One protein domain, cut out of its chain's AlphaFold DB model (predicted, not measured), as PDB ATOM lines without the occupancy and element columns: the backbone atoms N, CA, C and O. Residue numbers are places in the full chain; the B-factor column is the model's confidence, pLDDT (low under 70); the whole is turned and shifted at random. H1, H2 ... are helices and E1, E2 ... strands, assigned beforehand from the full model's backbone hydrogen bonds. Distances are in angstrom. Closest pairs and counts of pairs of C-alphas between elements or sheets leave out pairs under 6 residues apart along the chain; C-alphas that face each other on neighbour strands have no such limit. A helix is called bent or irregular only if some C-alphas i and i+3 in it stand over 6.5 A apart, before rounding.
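What this domain is: This is residues 147 to 220 of the 841 residues of an uncharacterized protein of Aphanomyces invadans (UniProt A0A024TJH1). A small hairpin of two strands, E1 and E2, has one longer helix, H1, packed on it, and a short helix, H2, folds back at the far end of H1. After H2 comes a long tail with no named element, residues 199 to 220, whose C-alphas lie 5 to 17 A from the mean of all C-alphas. The printed part has 74 residues, with named elements in the order E1 E2 H1 H2; the two-stranded sheet, E1 - E2, is antiparallel. The class is mixed, helices and strands, though under half of the residues are in named elements. The whole is compact, with a radius of gyration of the C-alphas of 11.6 A and spans of 31 by 29 by 19 A.

How they stand to each other: E1, residues 152 to 154, and E2, residues 160 to 164, form an antiparallel hairpin, their directions at 142 degrees. N 153 and O 161 are within hydrogen-bond range at 2.9 A, as are N 161 and O 153, also at 2.9 A. Residues 163 to 164 of E2 also pair, antiparallel, with residues 167 to 168. The closest C-alphas of E2 and H1, residues 176 to 190, are those of Ala 162 and Ala 179, 5.2 A apart; for E1 and H1 they are those of Val 152 and Ala 180, 6.0 A apart. H1 touches H2, residues 192 to 198, with residues 184 to 188 alone; the closest C-alphas are those of Leu 187 and Tyr 195, 5.2 A apart. H1 and H2 form a helical hairpin at a shallow tilt of 32 degrees, opposite ways. H2 is apart from E1 and E2. In H1 every O i to N i+4 pair is within hydrogen-bond range; in H2 1 of 3 is, beside 3 of 4 O i to N i+3 pairs.

Where its parts are: E1 begins at C-alpha 152, (-11.717, -19.087, -15.934), and is 7.1 A long; E2 is 14.0 A. H1 measures 21.1 A from C-alpha 176, (-9.244, -16.084, -10.246). H2, 10.1 A, ends at C-alpha 198, (-11.773, -11.642, -25.597), and is irregular: C-alphas 193 and 196 are 7.1 A apart.

The domain as a whole: The two C-alphas farthest apart are those of Lys 157 and Asp 193, 34.1 A. The links E1 to E2 and H1 to H2 are tight; E2 to H1, with 11 residues, is long. The printed part has no cut. Its mean pLDDT is 86.2, and no printed residue is under 70.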
ATOM      1  N   SER A 147     -16.917 -17.663 -12.116       82.19
ATOM      2  CA  SER A 147     -15.905 -16.609 -12.206       82.19
ATOM      3  C   SER A 147     -16.461 -15.406 -12.987       82.19
ATOM      4  O   SER A 147     -17.295 -15.587 -13.885       82.19
ATOM      5  N   MET A 148     -15.978 -14.198 -12.687       84.56
ATOM      6  CA  MET A 148     -16.231 -12.967 -13.453       84.56
ATOM      7  C   MET A 148     -15.313 -12.801 -14.677       84.56
ATOM      8  O   MET A 148     -15.583 -11.963 -15.546       84.56
ATOM      9  N   PHE A 149     -14.251 -13.600 -14.779       88.00
ATOM     10  CA  PHE A 149     -13.326 -13.604 -15.911       88.00
ATOM     11  C   PHE A 149     -13.686 -14.671 -16.960       88.00
ATOM     12  O   PHE A 149     -14.157 -15.777 -16.667       88.00
ATOM     13  N   ARG A 150     -13.451 -14.342 -18.232       89.00
ATOM     14  CA  ARG A 150     -13.697 -15.200 -19.393       89.00
ATOM     15  C   ARG A 150     -12.690 -16.344 -19.443       89.00
ATOM     16  O   ARG A 150     -11.488 -16.136 -19.325       89.00
ATOM     17  N   GLY A 151     -13.200 -17.560 -19.637       88.31
ATOM     18  CA  GLY A 151     -12.394 -18.782 -19.728       88.31
ATOM     19  C   GLY A 151     -11.871 -19.324 -18.394       88.31
ATOM     20  O   GLY A 151     -11.252 -20.387 -18.391       88.31
ATOM     21  N   VAL A 152     -12.130 -18.649 -17.273       91.69
ATOM     22  CA  VAL A 152     -11.717 -19.087 -15.934       91.69
ATOM     23  C   VAL A 152     -12.819 -19.913 -15.269       91.69
ATOM     24  O   VAL A 152     -14.012 -19.664 -15.443       91.69
ATOM     25  N   THR A 153     -12.405 -20.947 -14.537       89.56
ATOM     26  CA  THR A 153     -13.276 -21.874 -13.805       89.56
ATOM     27  C   THR A 153     -12.620 -22.291 -12.494       89.56
ATOM     28  O   THR A 153     -11.406 -22.517 -12.460       89.56
ATOM     29  N   ARG A 154     -13.400 -22.440 -11.418       85.44
ATOM     30  CA  ARG A 154     -12.874 -22.953 -10.143       85.44
ATOM     31  C   ARG A 154     -12.621 -24.460 -10.244       85.44
ATOM     32  O   ARG A 154     -13.523 -25.210 -10.617       85.44
ATOM     33  N   THR A 155     -11.402 -24.911  -9.947       82.94
ATOM     34  CA  THR A 155     -10.978 -26.319 -10.100       82.94
ATOM     35  C   THR A 155     -10.990 -27.105  -8.791       82.94
ATOM     36  O   THR A 155     -11.127 -28.326  -8.830       82.94
ATOM     37  N   SER A 156     -10.898 -26.440  -7.637       81.25
ATOM     38  CA  SER A 156     -11.089 -27.053  -6.312       81.25
ATOM     39  C   SER A 156     -11.774 -26.070  -5.342       81.25
ATOM     40  O   SER A 156     -12.401 -25.105  -5.779       81.25
ATOM     41  N   LYS A 157     -11.694 -26.287  -4.021       77.25
ATOM     42  CA  LYS A 157     -12.065 -25.255  -3.029       77.25
ATOM     43  C   LYS A 157     -11.047 -24.103  -2.952       77.25
ATOM     44  O   LYS A 157     -11.401 -23.040  -2.466       77.25
ATOM     45  N   THR A 158      -9.813 -24.319  -3.409       81.44
ATOM     46  CA  THR A 158      -8.649 -23.433  -3.202       81.44
ATOM     47  C   THR A 158      -7.821 -23.201  -4.473       81.44
ATOM     48  O   THR A 158      -6.723 -22.657  -4.397       81.44
ATOM     49  N   ALA A 159      -8.314 -23.635  -5.638       85.94
ATOM     50  CA  ALA A 159      -7.606 -23.537  -6.909       85.94
ATOM     51  C   ALA A 159      -8.528 -23.144  -8.070       85.94
ATOM     52  O   ALA A 159      -9.720 -23.482  -8.103       85.94
ATOM     53  N   TRP A 160      -7.920 -22.471  -9.042       91.31
ATOM     54  CA  TRP A 160      -8.526 -21.921 -10.246       91.31
ATOM     55  C   TRP A 160      -7.818 -22.434 -11.506       91.31
ATOM     56  O   TRP A 160      -6.643 -22.810 -11.490       91.31
ATOM     57  N   GLY A 161      -8.533 -22.449 -12.630       91.19
ATOM     58  CA  GLY A 161      -7.994 -22.921 -13.901       91.19
ATOM     59  C   GLY A 161      -8.616 -22.256 -15.120       91.19
ATOM     60  O   GLY A 161      -9.834 -22.091 -15.199       91.19
ATOM     61  N   ALA A 162      -7.767 -21.931 -16.096       92.06
ATOM     62  CA  ALA A 162      -8.170 -21.361 -17.373       92.06
ATOM     63  C   ALA A 162      -8.367 -22.427 -18.463       92.06
ATOM     64  O   ALA A 162      -7.679 -23.456 -18.509       92.06
ATOM     65  N   LYS A 163      -9.299 -22.152 -19.375       91.62
ATOM     66  CA  LYS A 163      -9.687 -23.014 -20.492       91.62
ATOM     67  C   LYS A 163     -10.096 -22.169 -21.700       91.62
ATOM     68  O   LYS A 163     -10.934 -21.278 -21.576       91.62
ATOM     69  N   TYR A 164      -9.575 -22.494 -22.881       88.50
ATOM     70  CA  TYR A 164     -10.024 -21.917 -24.148       88.50
ATOM     71  C   TYR A 164     -10.718 -22.994 -24.989       88.50
ATOM     72  O   TYR A 164     -10.121 -24.012 -25.340       88.50
ATOM     73  N   SER A 165     -12.002 -22.783 -25.298       82.75
ATOM     74  CA  SER A 165     -12.863 -23.774 -25.962       82.75
ATOM     75  C   SER A 165     -12.862 -25.134 -25.225       82.75
ATOM     76  O   SER A 165     -13.236 -25.215 -24.048       82.75
ATOM     77  N   SER A 166     -12.449 -26.219 -25.881       79.62
ATOM     78  CA  SER A 166     -12.268 -27.557 -25.308       79.62
ATOM     79  C   SER A 166     -10.950 -27.723 -24.535       79.62
ATOM     80  O   SER A 166     -10.911 -28.521 -23.597       79.62
ATOM     81  N   LYS A 167      -9.902 -26.952 -24.856       83.81
ATOM     82  CA  LYS A 167      -8.531 -27.136 -24.351       83.81
ATOM     83  C   LYS A 167      -8.308 -26.439 -23.003       83.81
ATOM     84  O   LYS A 167      -8.583 -25.250 -22.839       83.81
ATOM     85  N   ARG A 168      -7.785 -27.183 -22.025       86.88
ATOM     86  CA  ARG A 168      -7.353 -26.654 -20.721       86.88
ATOM     87  C   ARG A 168      -5.983 -25.980 -20.858       86.88
ATOM     88  O   ARG A 168      -5.113 -26.514 -21.536       86.88
ATOM     89  N   ILE A 169      -5.818 -24.829 -20.208       89.62
ATOM     90  CA  ILE A 169      -4.571 -24.046 -20.186       89.62
ATOM     91  C   ILE A 169      -3.838 -24.284 -18.859       89.62
ATOM     92  O   ILE A 169      -2.655 -24.596 -18.855       89.62
ATOM     93  N   VAL A 170      -4.556 -24.181 -17.734       88.62
ATOM     94  CA  VAL A 170      -4.023 -24.388 -16.374       88.62
ATOM     95  C   VAL A 170      -5.142 -24.841 -15.418       88.62
ATOM     96  O   VAL A 170      -6.332 -24.770 -15.753       88.62
ATOM     97  N   ASN A 171      -4.785 -25.377 -14.250       85.69
ATOM     98  CA  ASN A 171      -5.706 -25.899 -13.227       85.69
ATOM     99  C   ASN A 171      -5.296 -25.620 -11.769       85.69
ATOM    100  O   ASN A 171      -6.029 -26.029 -10.866       85.69
ATOM    101  N   THR A 172      -4.148 -24.978 -11.546       85.31
ATOM    102  CA  THR A 172      -3.471 -24.844 -10.244       85.31
ATOM    103  C   THR A 172      -3.190 -23.389  -9.844       85.31
ATOM    104  O   THR A 172      -2.375 -23.149  -8.954       85.31
ATOM    105  N   CYS A 173      -3.855 -22.414 -10.473       88.62
ATOM    106  CA  CYS A 173      -3.754 -21.009 -10.074       88.62
ATOM    107  C   CYS A 173      -4.367 -20.806  -8.682       88.62
ATOM    108  O   CYS A 173      -5.375 -21.431  -8.343       88.62
ATOM    109  N   LYS A 174      -3.768 -19.926  -7.882       84.94
ATOM    110  CA  LYS A 174      -4.197 -19.601  -6.516       84.94
ATOM    111  C   LYS A 174      -5.362 -18.614  -6.500       84.94
ATOM    112  O   LYS A 174      -6.190 -18.687  -5.598       84.94
ATOM    113  N   SER A 175      -5.449 -17.729  -7.496       88.69
ATOM    114  CA  SER A 175      -6.528 -16.740  -7.621       88.69
ATOM    115  C   SER A 175      -7.243 -16.797  -8.977       88.69
ATOM    116  O   SER A 175      -6.762 -17.409  -9.939       88.69
ATOM    117  N   GLU A 176      -8.416 -16.166  -9.040       90.19
ATOM    118  CA  GLU A 176      -9.244 -16.084 -10.246       90.19
ATOM    119  C   GLU A 176      -8.561 -15.209 -11.318       90.19
ATOM    120  O   GLU A 176      -8.520 -15.561 -12.499       90.19
ATOM    121  N   GLU A 177      -7.916 -14.124 -10.881       89.81
ATOM    122  CA  GLU A 177      -7.161 -13.172 -11.703       89.81
ATOM    123  C   GLU A 177      -5.887 -13.799 -12.283       89.81
ATOM    124  O   GLU A 177      -5.530 -13.526 -13.428       89.81
ATOM    125  N   GLU A 178      -5.197 -14.660 -11.526       90.94
ATOM    126  CA  GLU A 178      -4.017 -15.390 -12.011       90.94
ATOM    127  C   GLU A 178      -4.397 -16.323 -13.174       90.94
ATOM    128  O   GLU A 178      -3.732 -16.341 -14.215       90.94
ATOM    129  N   ALA A 179      -5.521 -17.036 -13.041       92.00
ATOM    130  CA  ALA A 179      -6.073 -17.834 -14.129       92.00
ATOM    131  C   ALA A 179      -6.508 -16.951 -15.316       92.00
ATOM    132  O   ALA A 179      -6.260 -17.313 -16.467       92.00
ATOM    133  N   ALA A 180      -7.095 -15.778 -15.064       92.75
ATOM    134  CA  ALA A 180      -7.499 -14.838 -16.110       92.75
ATOM    135  C   ALA A 180      -6.295 -14.279 -16.890       92.75
ATOM    136  O   ALA A 180      -6.324 -14.236 -18.120       92.75
ATOM    137  N   ARG A 181      -5.192 -13.945 -16.207       93.06
ATOM    138  CA  ARG A 181      -3.930 -13.540 -16.853       93.06
ATOM    139  C   ARG A 181      -3.349 -14.670 -17.706       93.06
ATOM    140  O   ARG A 181      -2.926 -14.411 -18.830       93.06
ATOM    141  N   LYS A 182      -3.404 -15.926 -17.239       91.88
ATOM    142  CA  LYS A 182      -2.980 -17.104 -18.025       91.88
ATOM    143  C   LYS A 182      -3.890 -17.398 -19.228       91.88
ATOM    144  O   LYS A 182      -3.407 -17.914 -20.235       91.88
ATOM    145  N   TYR A 183      -5.178 -17.051 -19.169       92.56
ATOM    146  CA  TYR A 183      -6.077 -17.085 -20.330       92.56
ATOM    147  C   TYR A 183      -5.694 -16.027 -21.375       92.56
ATOM    148  O   TYR A 183      -5.559 -16.345 -22.557       92.56
ATOM    149  N   ASP A 184      -5.456 -14.790 -20.938       92.44
ATOM    150  CA  ASP A 184      -5.073 -13.674 -21.809       92.44
ATOM    151  C   ASP A 184      -3.691 -13.887 -22.457       92.44
ATOM    152  O   ASP A 184      -3.515 -13.621 -23.643       92.44
ATOM    153  N   GLU A 185      -2.722 -14.431 -21.717       92.38
ATOM    154  CA  GLU A 185      -1.411 -14.859 -22.228       92.38
ATOM    155  C   GLU A 185      -1.544 -15.960 -23.292       92.38
ATOM    156  O   GLU A 185      -0.919 -15.880 -24.352       92.38
ATOM    157  N   TYR A 186      -2.416 -16.950 -23.069       90.19
ATOM    158  CA  TYR A 186      -2.702 -17.980 -24.069       90.19
ATOM    159  C   TYR A 186      -3.317 -17.385 -25.344       90.19
ATOM    160  O   TYR A 186      -2.911 -17.774 -26.441       90.19
ATOM    161  N   LEU A 187      -4.254 -16.435 -25.215       91.38
ATOM    162  CA  LEU A 187      -4.841 -15.722 -26.355       91.38
ATOM    163  C   LEU A 187      -3.790 -14.921 -27.134       91.38
ATOM    164  O   LEU A 187      -3.756 -15.039 -28.355       91.38
ATOM    165  N   LYS A 188      -2.906 -14.170 -26.459       87.56
ATOM    166  CA  LYS A 188      -1.802 -13.435 -27.113       87.56
ATOM    167  C   LYS A 188      -0.912 -14.350 -27.959       87.56
ATOM    168  O   LYS A 188      -0.519 -13.962 -29.051       87.56
ATOM    169  N   LEU A 189      -0.600 -15.546 -27.451       87.69
ATOM    170  CA  LEU A 189       0.354 -16.474 -28.072       87.69
ATOM    171  C   LEU A 189      -0.249 -17.403 -29.139       87.69
ATOM    172  O   LEU A 189       0.479 -17.848 -30.019       87.69
ATOM    173  N   HIS A 190      -1.544 -17.733 -29.058       85.88
ATOM    174  CA  HIS A 190      -2.166 -18.757 -29.916       85.88
ATOM    175  C   HIS A 190      -3.390 -18.269 -30.704       85.88
ATOM    176  O   HIS A 190      -3.912 -19.020 -31.527       85.88
ATOM    177  N   VAL A 191      -3.921 -17.077 -30.403       86.62
ATOM    178  CA  VAL A 191      -5.184 -16.569 -30.968       86.62
ATOM    179  C   VAL A 191      -5.183 -15.029 -31.063       86.62
ATOM    180  O   VAL A 191      -6.154 -14.371 -30.673       86.62
ATOM    181  N   SER A 192      -4.084 -14.454 -31.563       80.94
ATOM    182  CA  SER A 192      -3.823 -13.006 -31.696       80.94
ATOM    183  C   SER A 192      -5.039 -12.194 -32.145       80.94
ATOM    184  O   SER A 192      -5.463 -11.258 -31.469       80.94
ATOM    185  N   ASP A 193      -5.666 -12.620 -33.235       80.25
ATOM    186  CA  ASP A 193      -6.743 -11.917 -33.946       80.25
ATOM    187  C   ASP A 193      -8.036 -11.841 -33.117       80.25
ATOM    188  O   ASP A 193      -8.940 -11.052 -33.394       80.25
ATOM    189  N   LYS A 194      -8.133 -12.666 -32.068       82.12
ATOM    190  CA  LYS A 194      -9.265 -12.721 -31.133       82.12
ATOM    191  C   LYS A 194      -8.880 -12.240 -29.732       82.12
ATOM    192  O   LYS A 194      -9.768 -12.114 -28.888       82.12
ATOM    193  N   TYR A 195      -7.604 -11.918 -29.482       84.69
ATOM    194  CA  TYR A 195      -7.135 -11.397 -28.197       84.69
ATOM    195  C   TYR A 195      -7.833 -10.075 -27.853       84.69
ATOM    196  O   TYR A 195      -8.506 -10.013 -26.828       84.69
ATOM    197  N   LEU A 196      -7.797  -9.066 -28.732       80.44
ATOM    198  CA  LEU A 196      -8.417  -7.753 -28.471       80.44
ATOM    199  C   LEU A 196      -9.925  -7.825 -28.151       80.44
ATOM    200  O   LEU A 196     -10.434  -6.985 -27.414       80.44
ATOM    201  N   LYS A 197     -10.634  -8.843 -28.664       81.31
ATOM    202  CA  LYS A 197     -12.079  -9.044 -28.449       81.31
ATOM    203  C   LYS A 197     -12.417  -9.858 -27.191       81.31
ATOM    204  O   LYS A 197     -13.530  -9.737 -26.681       81.31
ATOM    205  N   TYR A 198     -11.503 -10.701 -26.699       86.44
ATOM    206  CA  TYR A 198     -11.773 -11.642 -25.597       86.44
ATOM    207  C   TYR A 198     -10.835 -11.521 -24.385       86.44
ATOM    208  O   TYR A 198     -11.060 -12.226 -23.400       86.44
ATOM    209  N   ALA A 199      -9.847 -10.622 -24.423       88.75
ATOM    210  CA  ALA A 199      -8.985 -10.282 -23.295       88.75
ATOM    211  C   ALA A 199      -9.792  -9.827 -22.072       88.75
ATOM    212  O   ALA A 199     -10.667  -8.962 -22.170       88.75
ATOM    213  N   ASN A 200      -9.465 -10.381 -20.910       91.88
ATOM    214  CA  ASN A 200      -9.976  -9.969 -19.608       91.88
ATOM    215  C   ASN A 200      -9.364  -8.652 -19.118       91.88
ATOM    216  O   ASN A 200     -10.035  -7.889 -18.419       91.88
ATOM    217  N   PHE A 201      -8.113  -8.388 -19.494       92.69
ATOM    218  CA  PHE A 201      -7.361  -7.195 -19.115       92.69
ATOM    219  C   PHE A 201      -6.973  -6.385 -20.351       92.69
ATOM    220  O   PHE A 201      -6.594  -6.924 -21.394       92.69
ATOM    221  N   CYS A 202      -7.082  -5.063 -20.247       88.44
ATOM    222  CA  CYS A 202      -6.793  -4.167 -21.358       88.44
ATOM    223  C   CYS A 202      -5.284  -4.143 -21.664       88.44
ATOM    224  O   CYS A 202      -4.509  -3.828 -20.761       88.44
ATOM    225  N   PRO A 203      -4.836  -4.367 -22.916       83.12
ATOM    226  CA  PRO A 203      -3.406  -4.368 -23.244       83.12
ATOM    227  C   PRO A 203      -2.707  -3.023 -22.991       83.12
ATOM    228  O   PRO A 203      -1.492  -3.000 -22.832       83.12
ATOM    229  N   THR A 204      -3.458  -1.919 -22.942       82.12
ATOM    230  CA  THR A 204      -2.932  -0.553 -22.776       82.12
ATOM    231  C   THR A 204      -2.853  -0.099 -21.314       82.12
ATOM    232  O   THR A 204      -2.088   0.809 -21.009       82.12
ATOM    233  N   CYS A 205      -3.642  -0.682 -20.400       86.25
ATOM    234  CA  CYS A 205      -3.698  -0.230 -18.998       86.25
ATOM    235  C   CYS A 205      -3.819  -1.340 -17.936       86.25
ATOM    236  O   CYS A 205      -3.955  -1.019 -16.760       86.25
ATOM    237  N   ASP A 206      -3.817  -2.618 -18.330       86.44
ATOM    238  CA  ASP A 206      -3.939  -3.823 -17.482       86.44
ATOM    239  C   ASP A 206      -5.196  -3.898 -16.580       86.44
ATOM    240  O   ASP A 206      -5.361  -4.837 -15.808       86.44
ATOM    241  N   LYS A 207      -6.133  -2.946 -16.708       89.50
ATOM    242  CA  LYS A 207      -7.419  -2.921 -15.989       89.50
ATOM    243  C   LYS A 207      -8.460  -3.855 -16.613       89.50
ATOM    244  O   LYS A 207      -8.456  -4.064 -17.833       89.50
ATOM    245  N   TYR A 208      -9.394  -4.353 -15.798       89.69
ATOM    246  CA  TYR A 208     -10.451  -5.276 -16.233       89.69
ATOM    247  C   TYR A 208     -11.388  -4.670 -17.298       89.69
ATOM    248  O   TYR A 208     -11.810  -3.509 -17.217       89.69
ATOM    249  N   THR A 209     -11.724  -5.473 -18.311       86.44
ATOM    250  CA  THR A 209     -12.488  -5.058 -19.505       86.44
ATOM    251  C   THR A 209     -13.973  -5.430 -19.478       86.44
ATOM    252  O   THR A 209     -14.731  -4.878 -20.274       86.44
ATOM    253  N   ASN A 210     -14.388  -6.353 -18.599       85.75
ATOM    254  CA  ASN A 210     -15.681  -7.055 -18.647       85.75
ATOM    255  C   ASN A 210     -15.981  -7.708 -20.018       85.75
ATOM    256  O   ASN A 210     -17.038  -7.516 -20.620       85.75
ATOM    257  N   SER A 211     -15.063  -8.557 -20.495       80.62
ATOM    258  CA  SER A 211     -15.191  -9.337 -21.744       80.62
ATOM    259  C   SER A 211     -16.324 -10.385 -21.762       80.62
ATOM    260  O   SER A 211     -16.461 -11.144 -22.730       80.62
ATOM    261  N   LEU A 212     -17.143 -10.450 -20.706       82.31
ATOM    262  CA  LEU A 212     -18.338 -11.289 -20.585       82.31
ATOM    263  C   LEU A 212     -19.659 -10.497 -20.580       82.31
ATOM    264  O   LEU A 212     -20.712 -11.137 -20.596       82.31
ATOM    265  N   GLY A 213     -19.624  -9.158 -20.544       77.69
ATOM    266  CA  GLY A 213     -20.824  -8.313 -20.491       77.69
ATOM    267  C   GLY A 213     -21.688  -8.543 -19.244       77.69
ATOM    268  O   GLY A 213     -22.913  -8.504 -19.327       77.69
ATOM    269  N   LEU A 214     -21.076  -8.862 -18.099       80.12
ATOM    270  CA  LEU A 214     -21.802  -9.158 -16.861       80.12
ATOM    271  C   LEU A 214     -22.335  -7.855 -16.237       80.12
ATOM    272  O   LEU A 214     -21.526  -6.991 -15.913       80.12
ATOM    273  N   PRO A 215     -23.652  -7.701 -15.996       72.06
ATOM    274  CA  PRO A 215     -24.227  -6.435 -15.522       72.06
ATOM    275  C   PRO A 215     -23.863  -6.093 -14.067       72.06
ATOM    276  O   PRO A 215     -24.109  -4.979 -13.616       72.06
ATOM    277  N   TRP A 216     -23.289  -7.045 -13.328       75.19
ATOM    278  CA  TRP A 216     -22.875  -6.896 -11.931       75.19
ATOM    279  C   TRP A 216     -21.368  -6.648 -11.750       75.19
ATOM    280  O   TRP A 216     -20.934  -6.445 -10.617       75.19
ATOM    281  N   THR A 217     -20.568  -6.618 -12.827       79.44
ATOM    282  CA  THR A 217     -19.158  -6.190 -12.774       79.44
ATOM    283  C   THR A 217     -18.932  -4.922 -13.592       79.44
ATOM    284  O   THR A 217     -19.333  -4.807 -14.751       79.44
ATOM    285  N   MET A 218     -18.274  -3.932 -12.991       78.19
ATOM    286  CA  MET A 218     -17.946  -2.682 -13.679       78.19
ATOM    287  C   MET A 218     -16.671  -2.843 -14.514       78.19
ATOM    288  O   MET A 218     -15.734  -3.528 -14.109       78.19
ATOM    289  N   LYS A 219     -16.623  -2.198 -15.685       84.12
ATOM    290  CA  LYS A 219     -15.401  -2.093 -16.494       84.12
ATOM    291  C   LYS A 219     -14.465  -1.070 -15.846       84.12
ATOM    292  O   LYS A 219     -14.790   0.111 -15.784       84.12
ATOM    293  N   GLU A 220     -13.295  -1.515 -15.407       86.25
ATOM    294  CA  GLU A 220     -12.264  -0.648 -14.817       86.25
ATOM    295  C   GLU A 220     -11.425   0.066 -15.889       86.25
ATOM    296  O   GLU A 220     -10.873   1.147 -15.664       86.25
TER     297      GLU A 220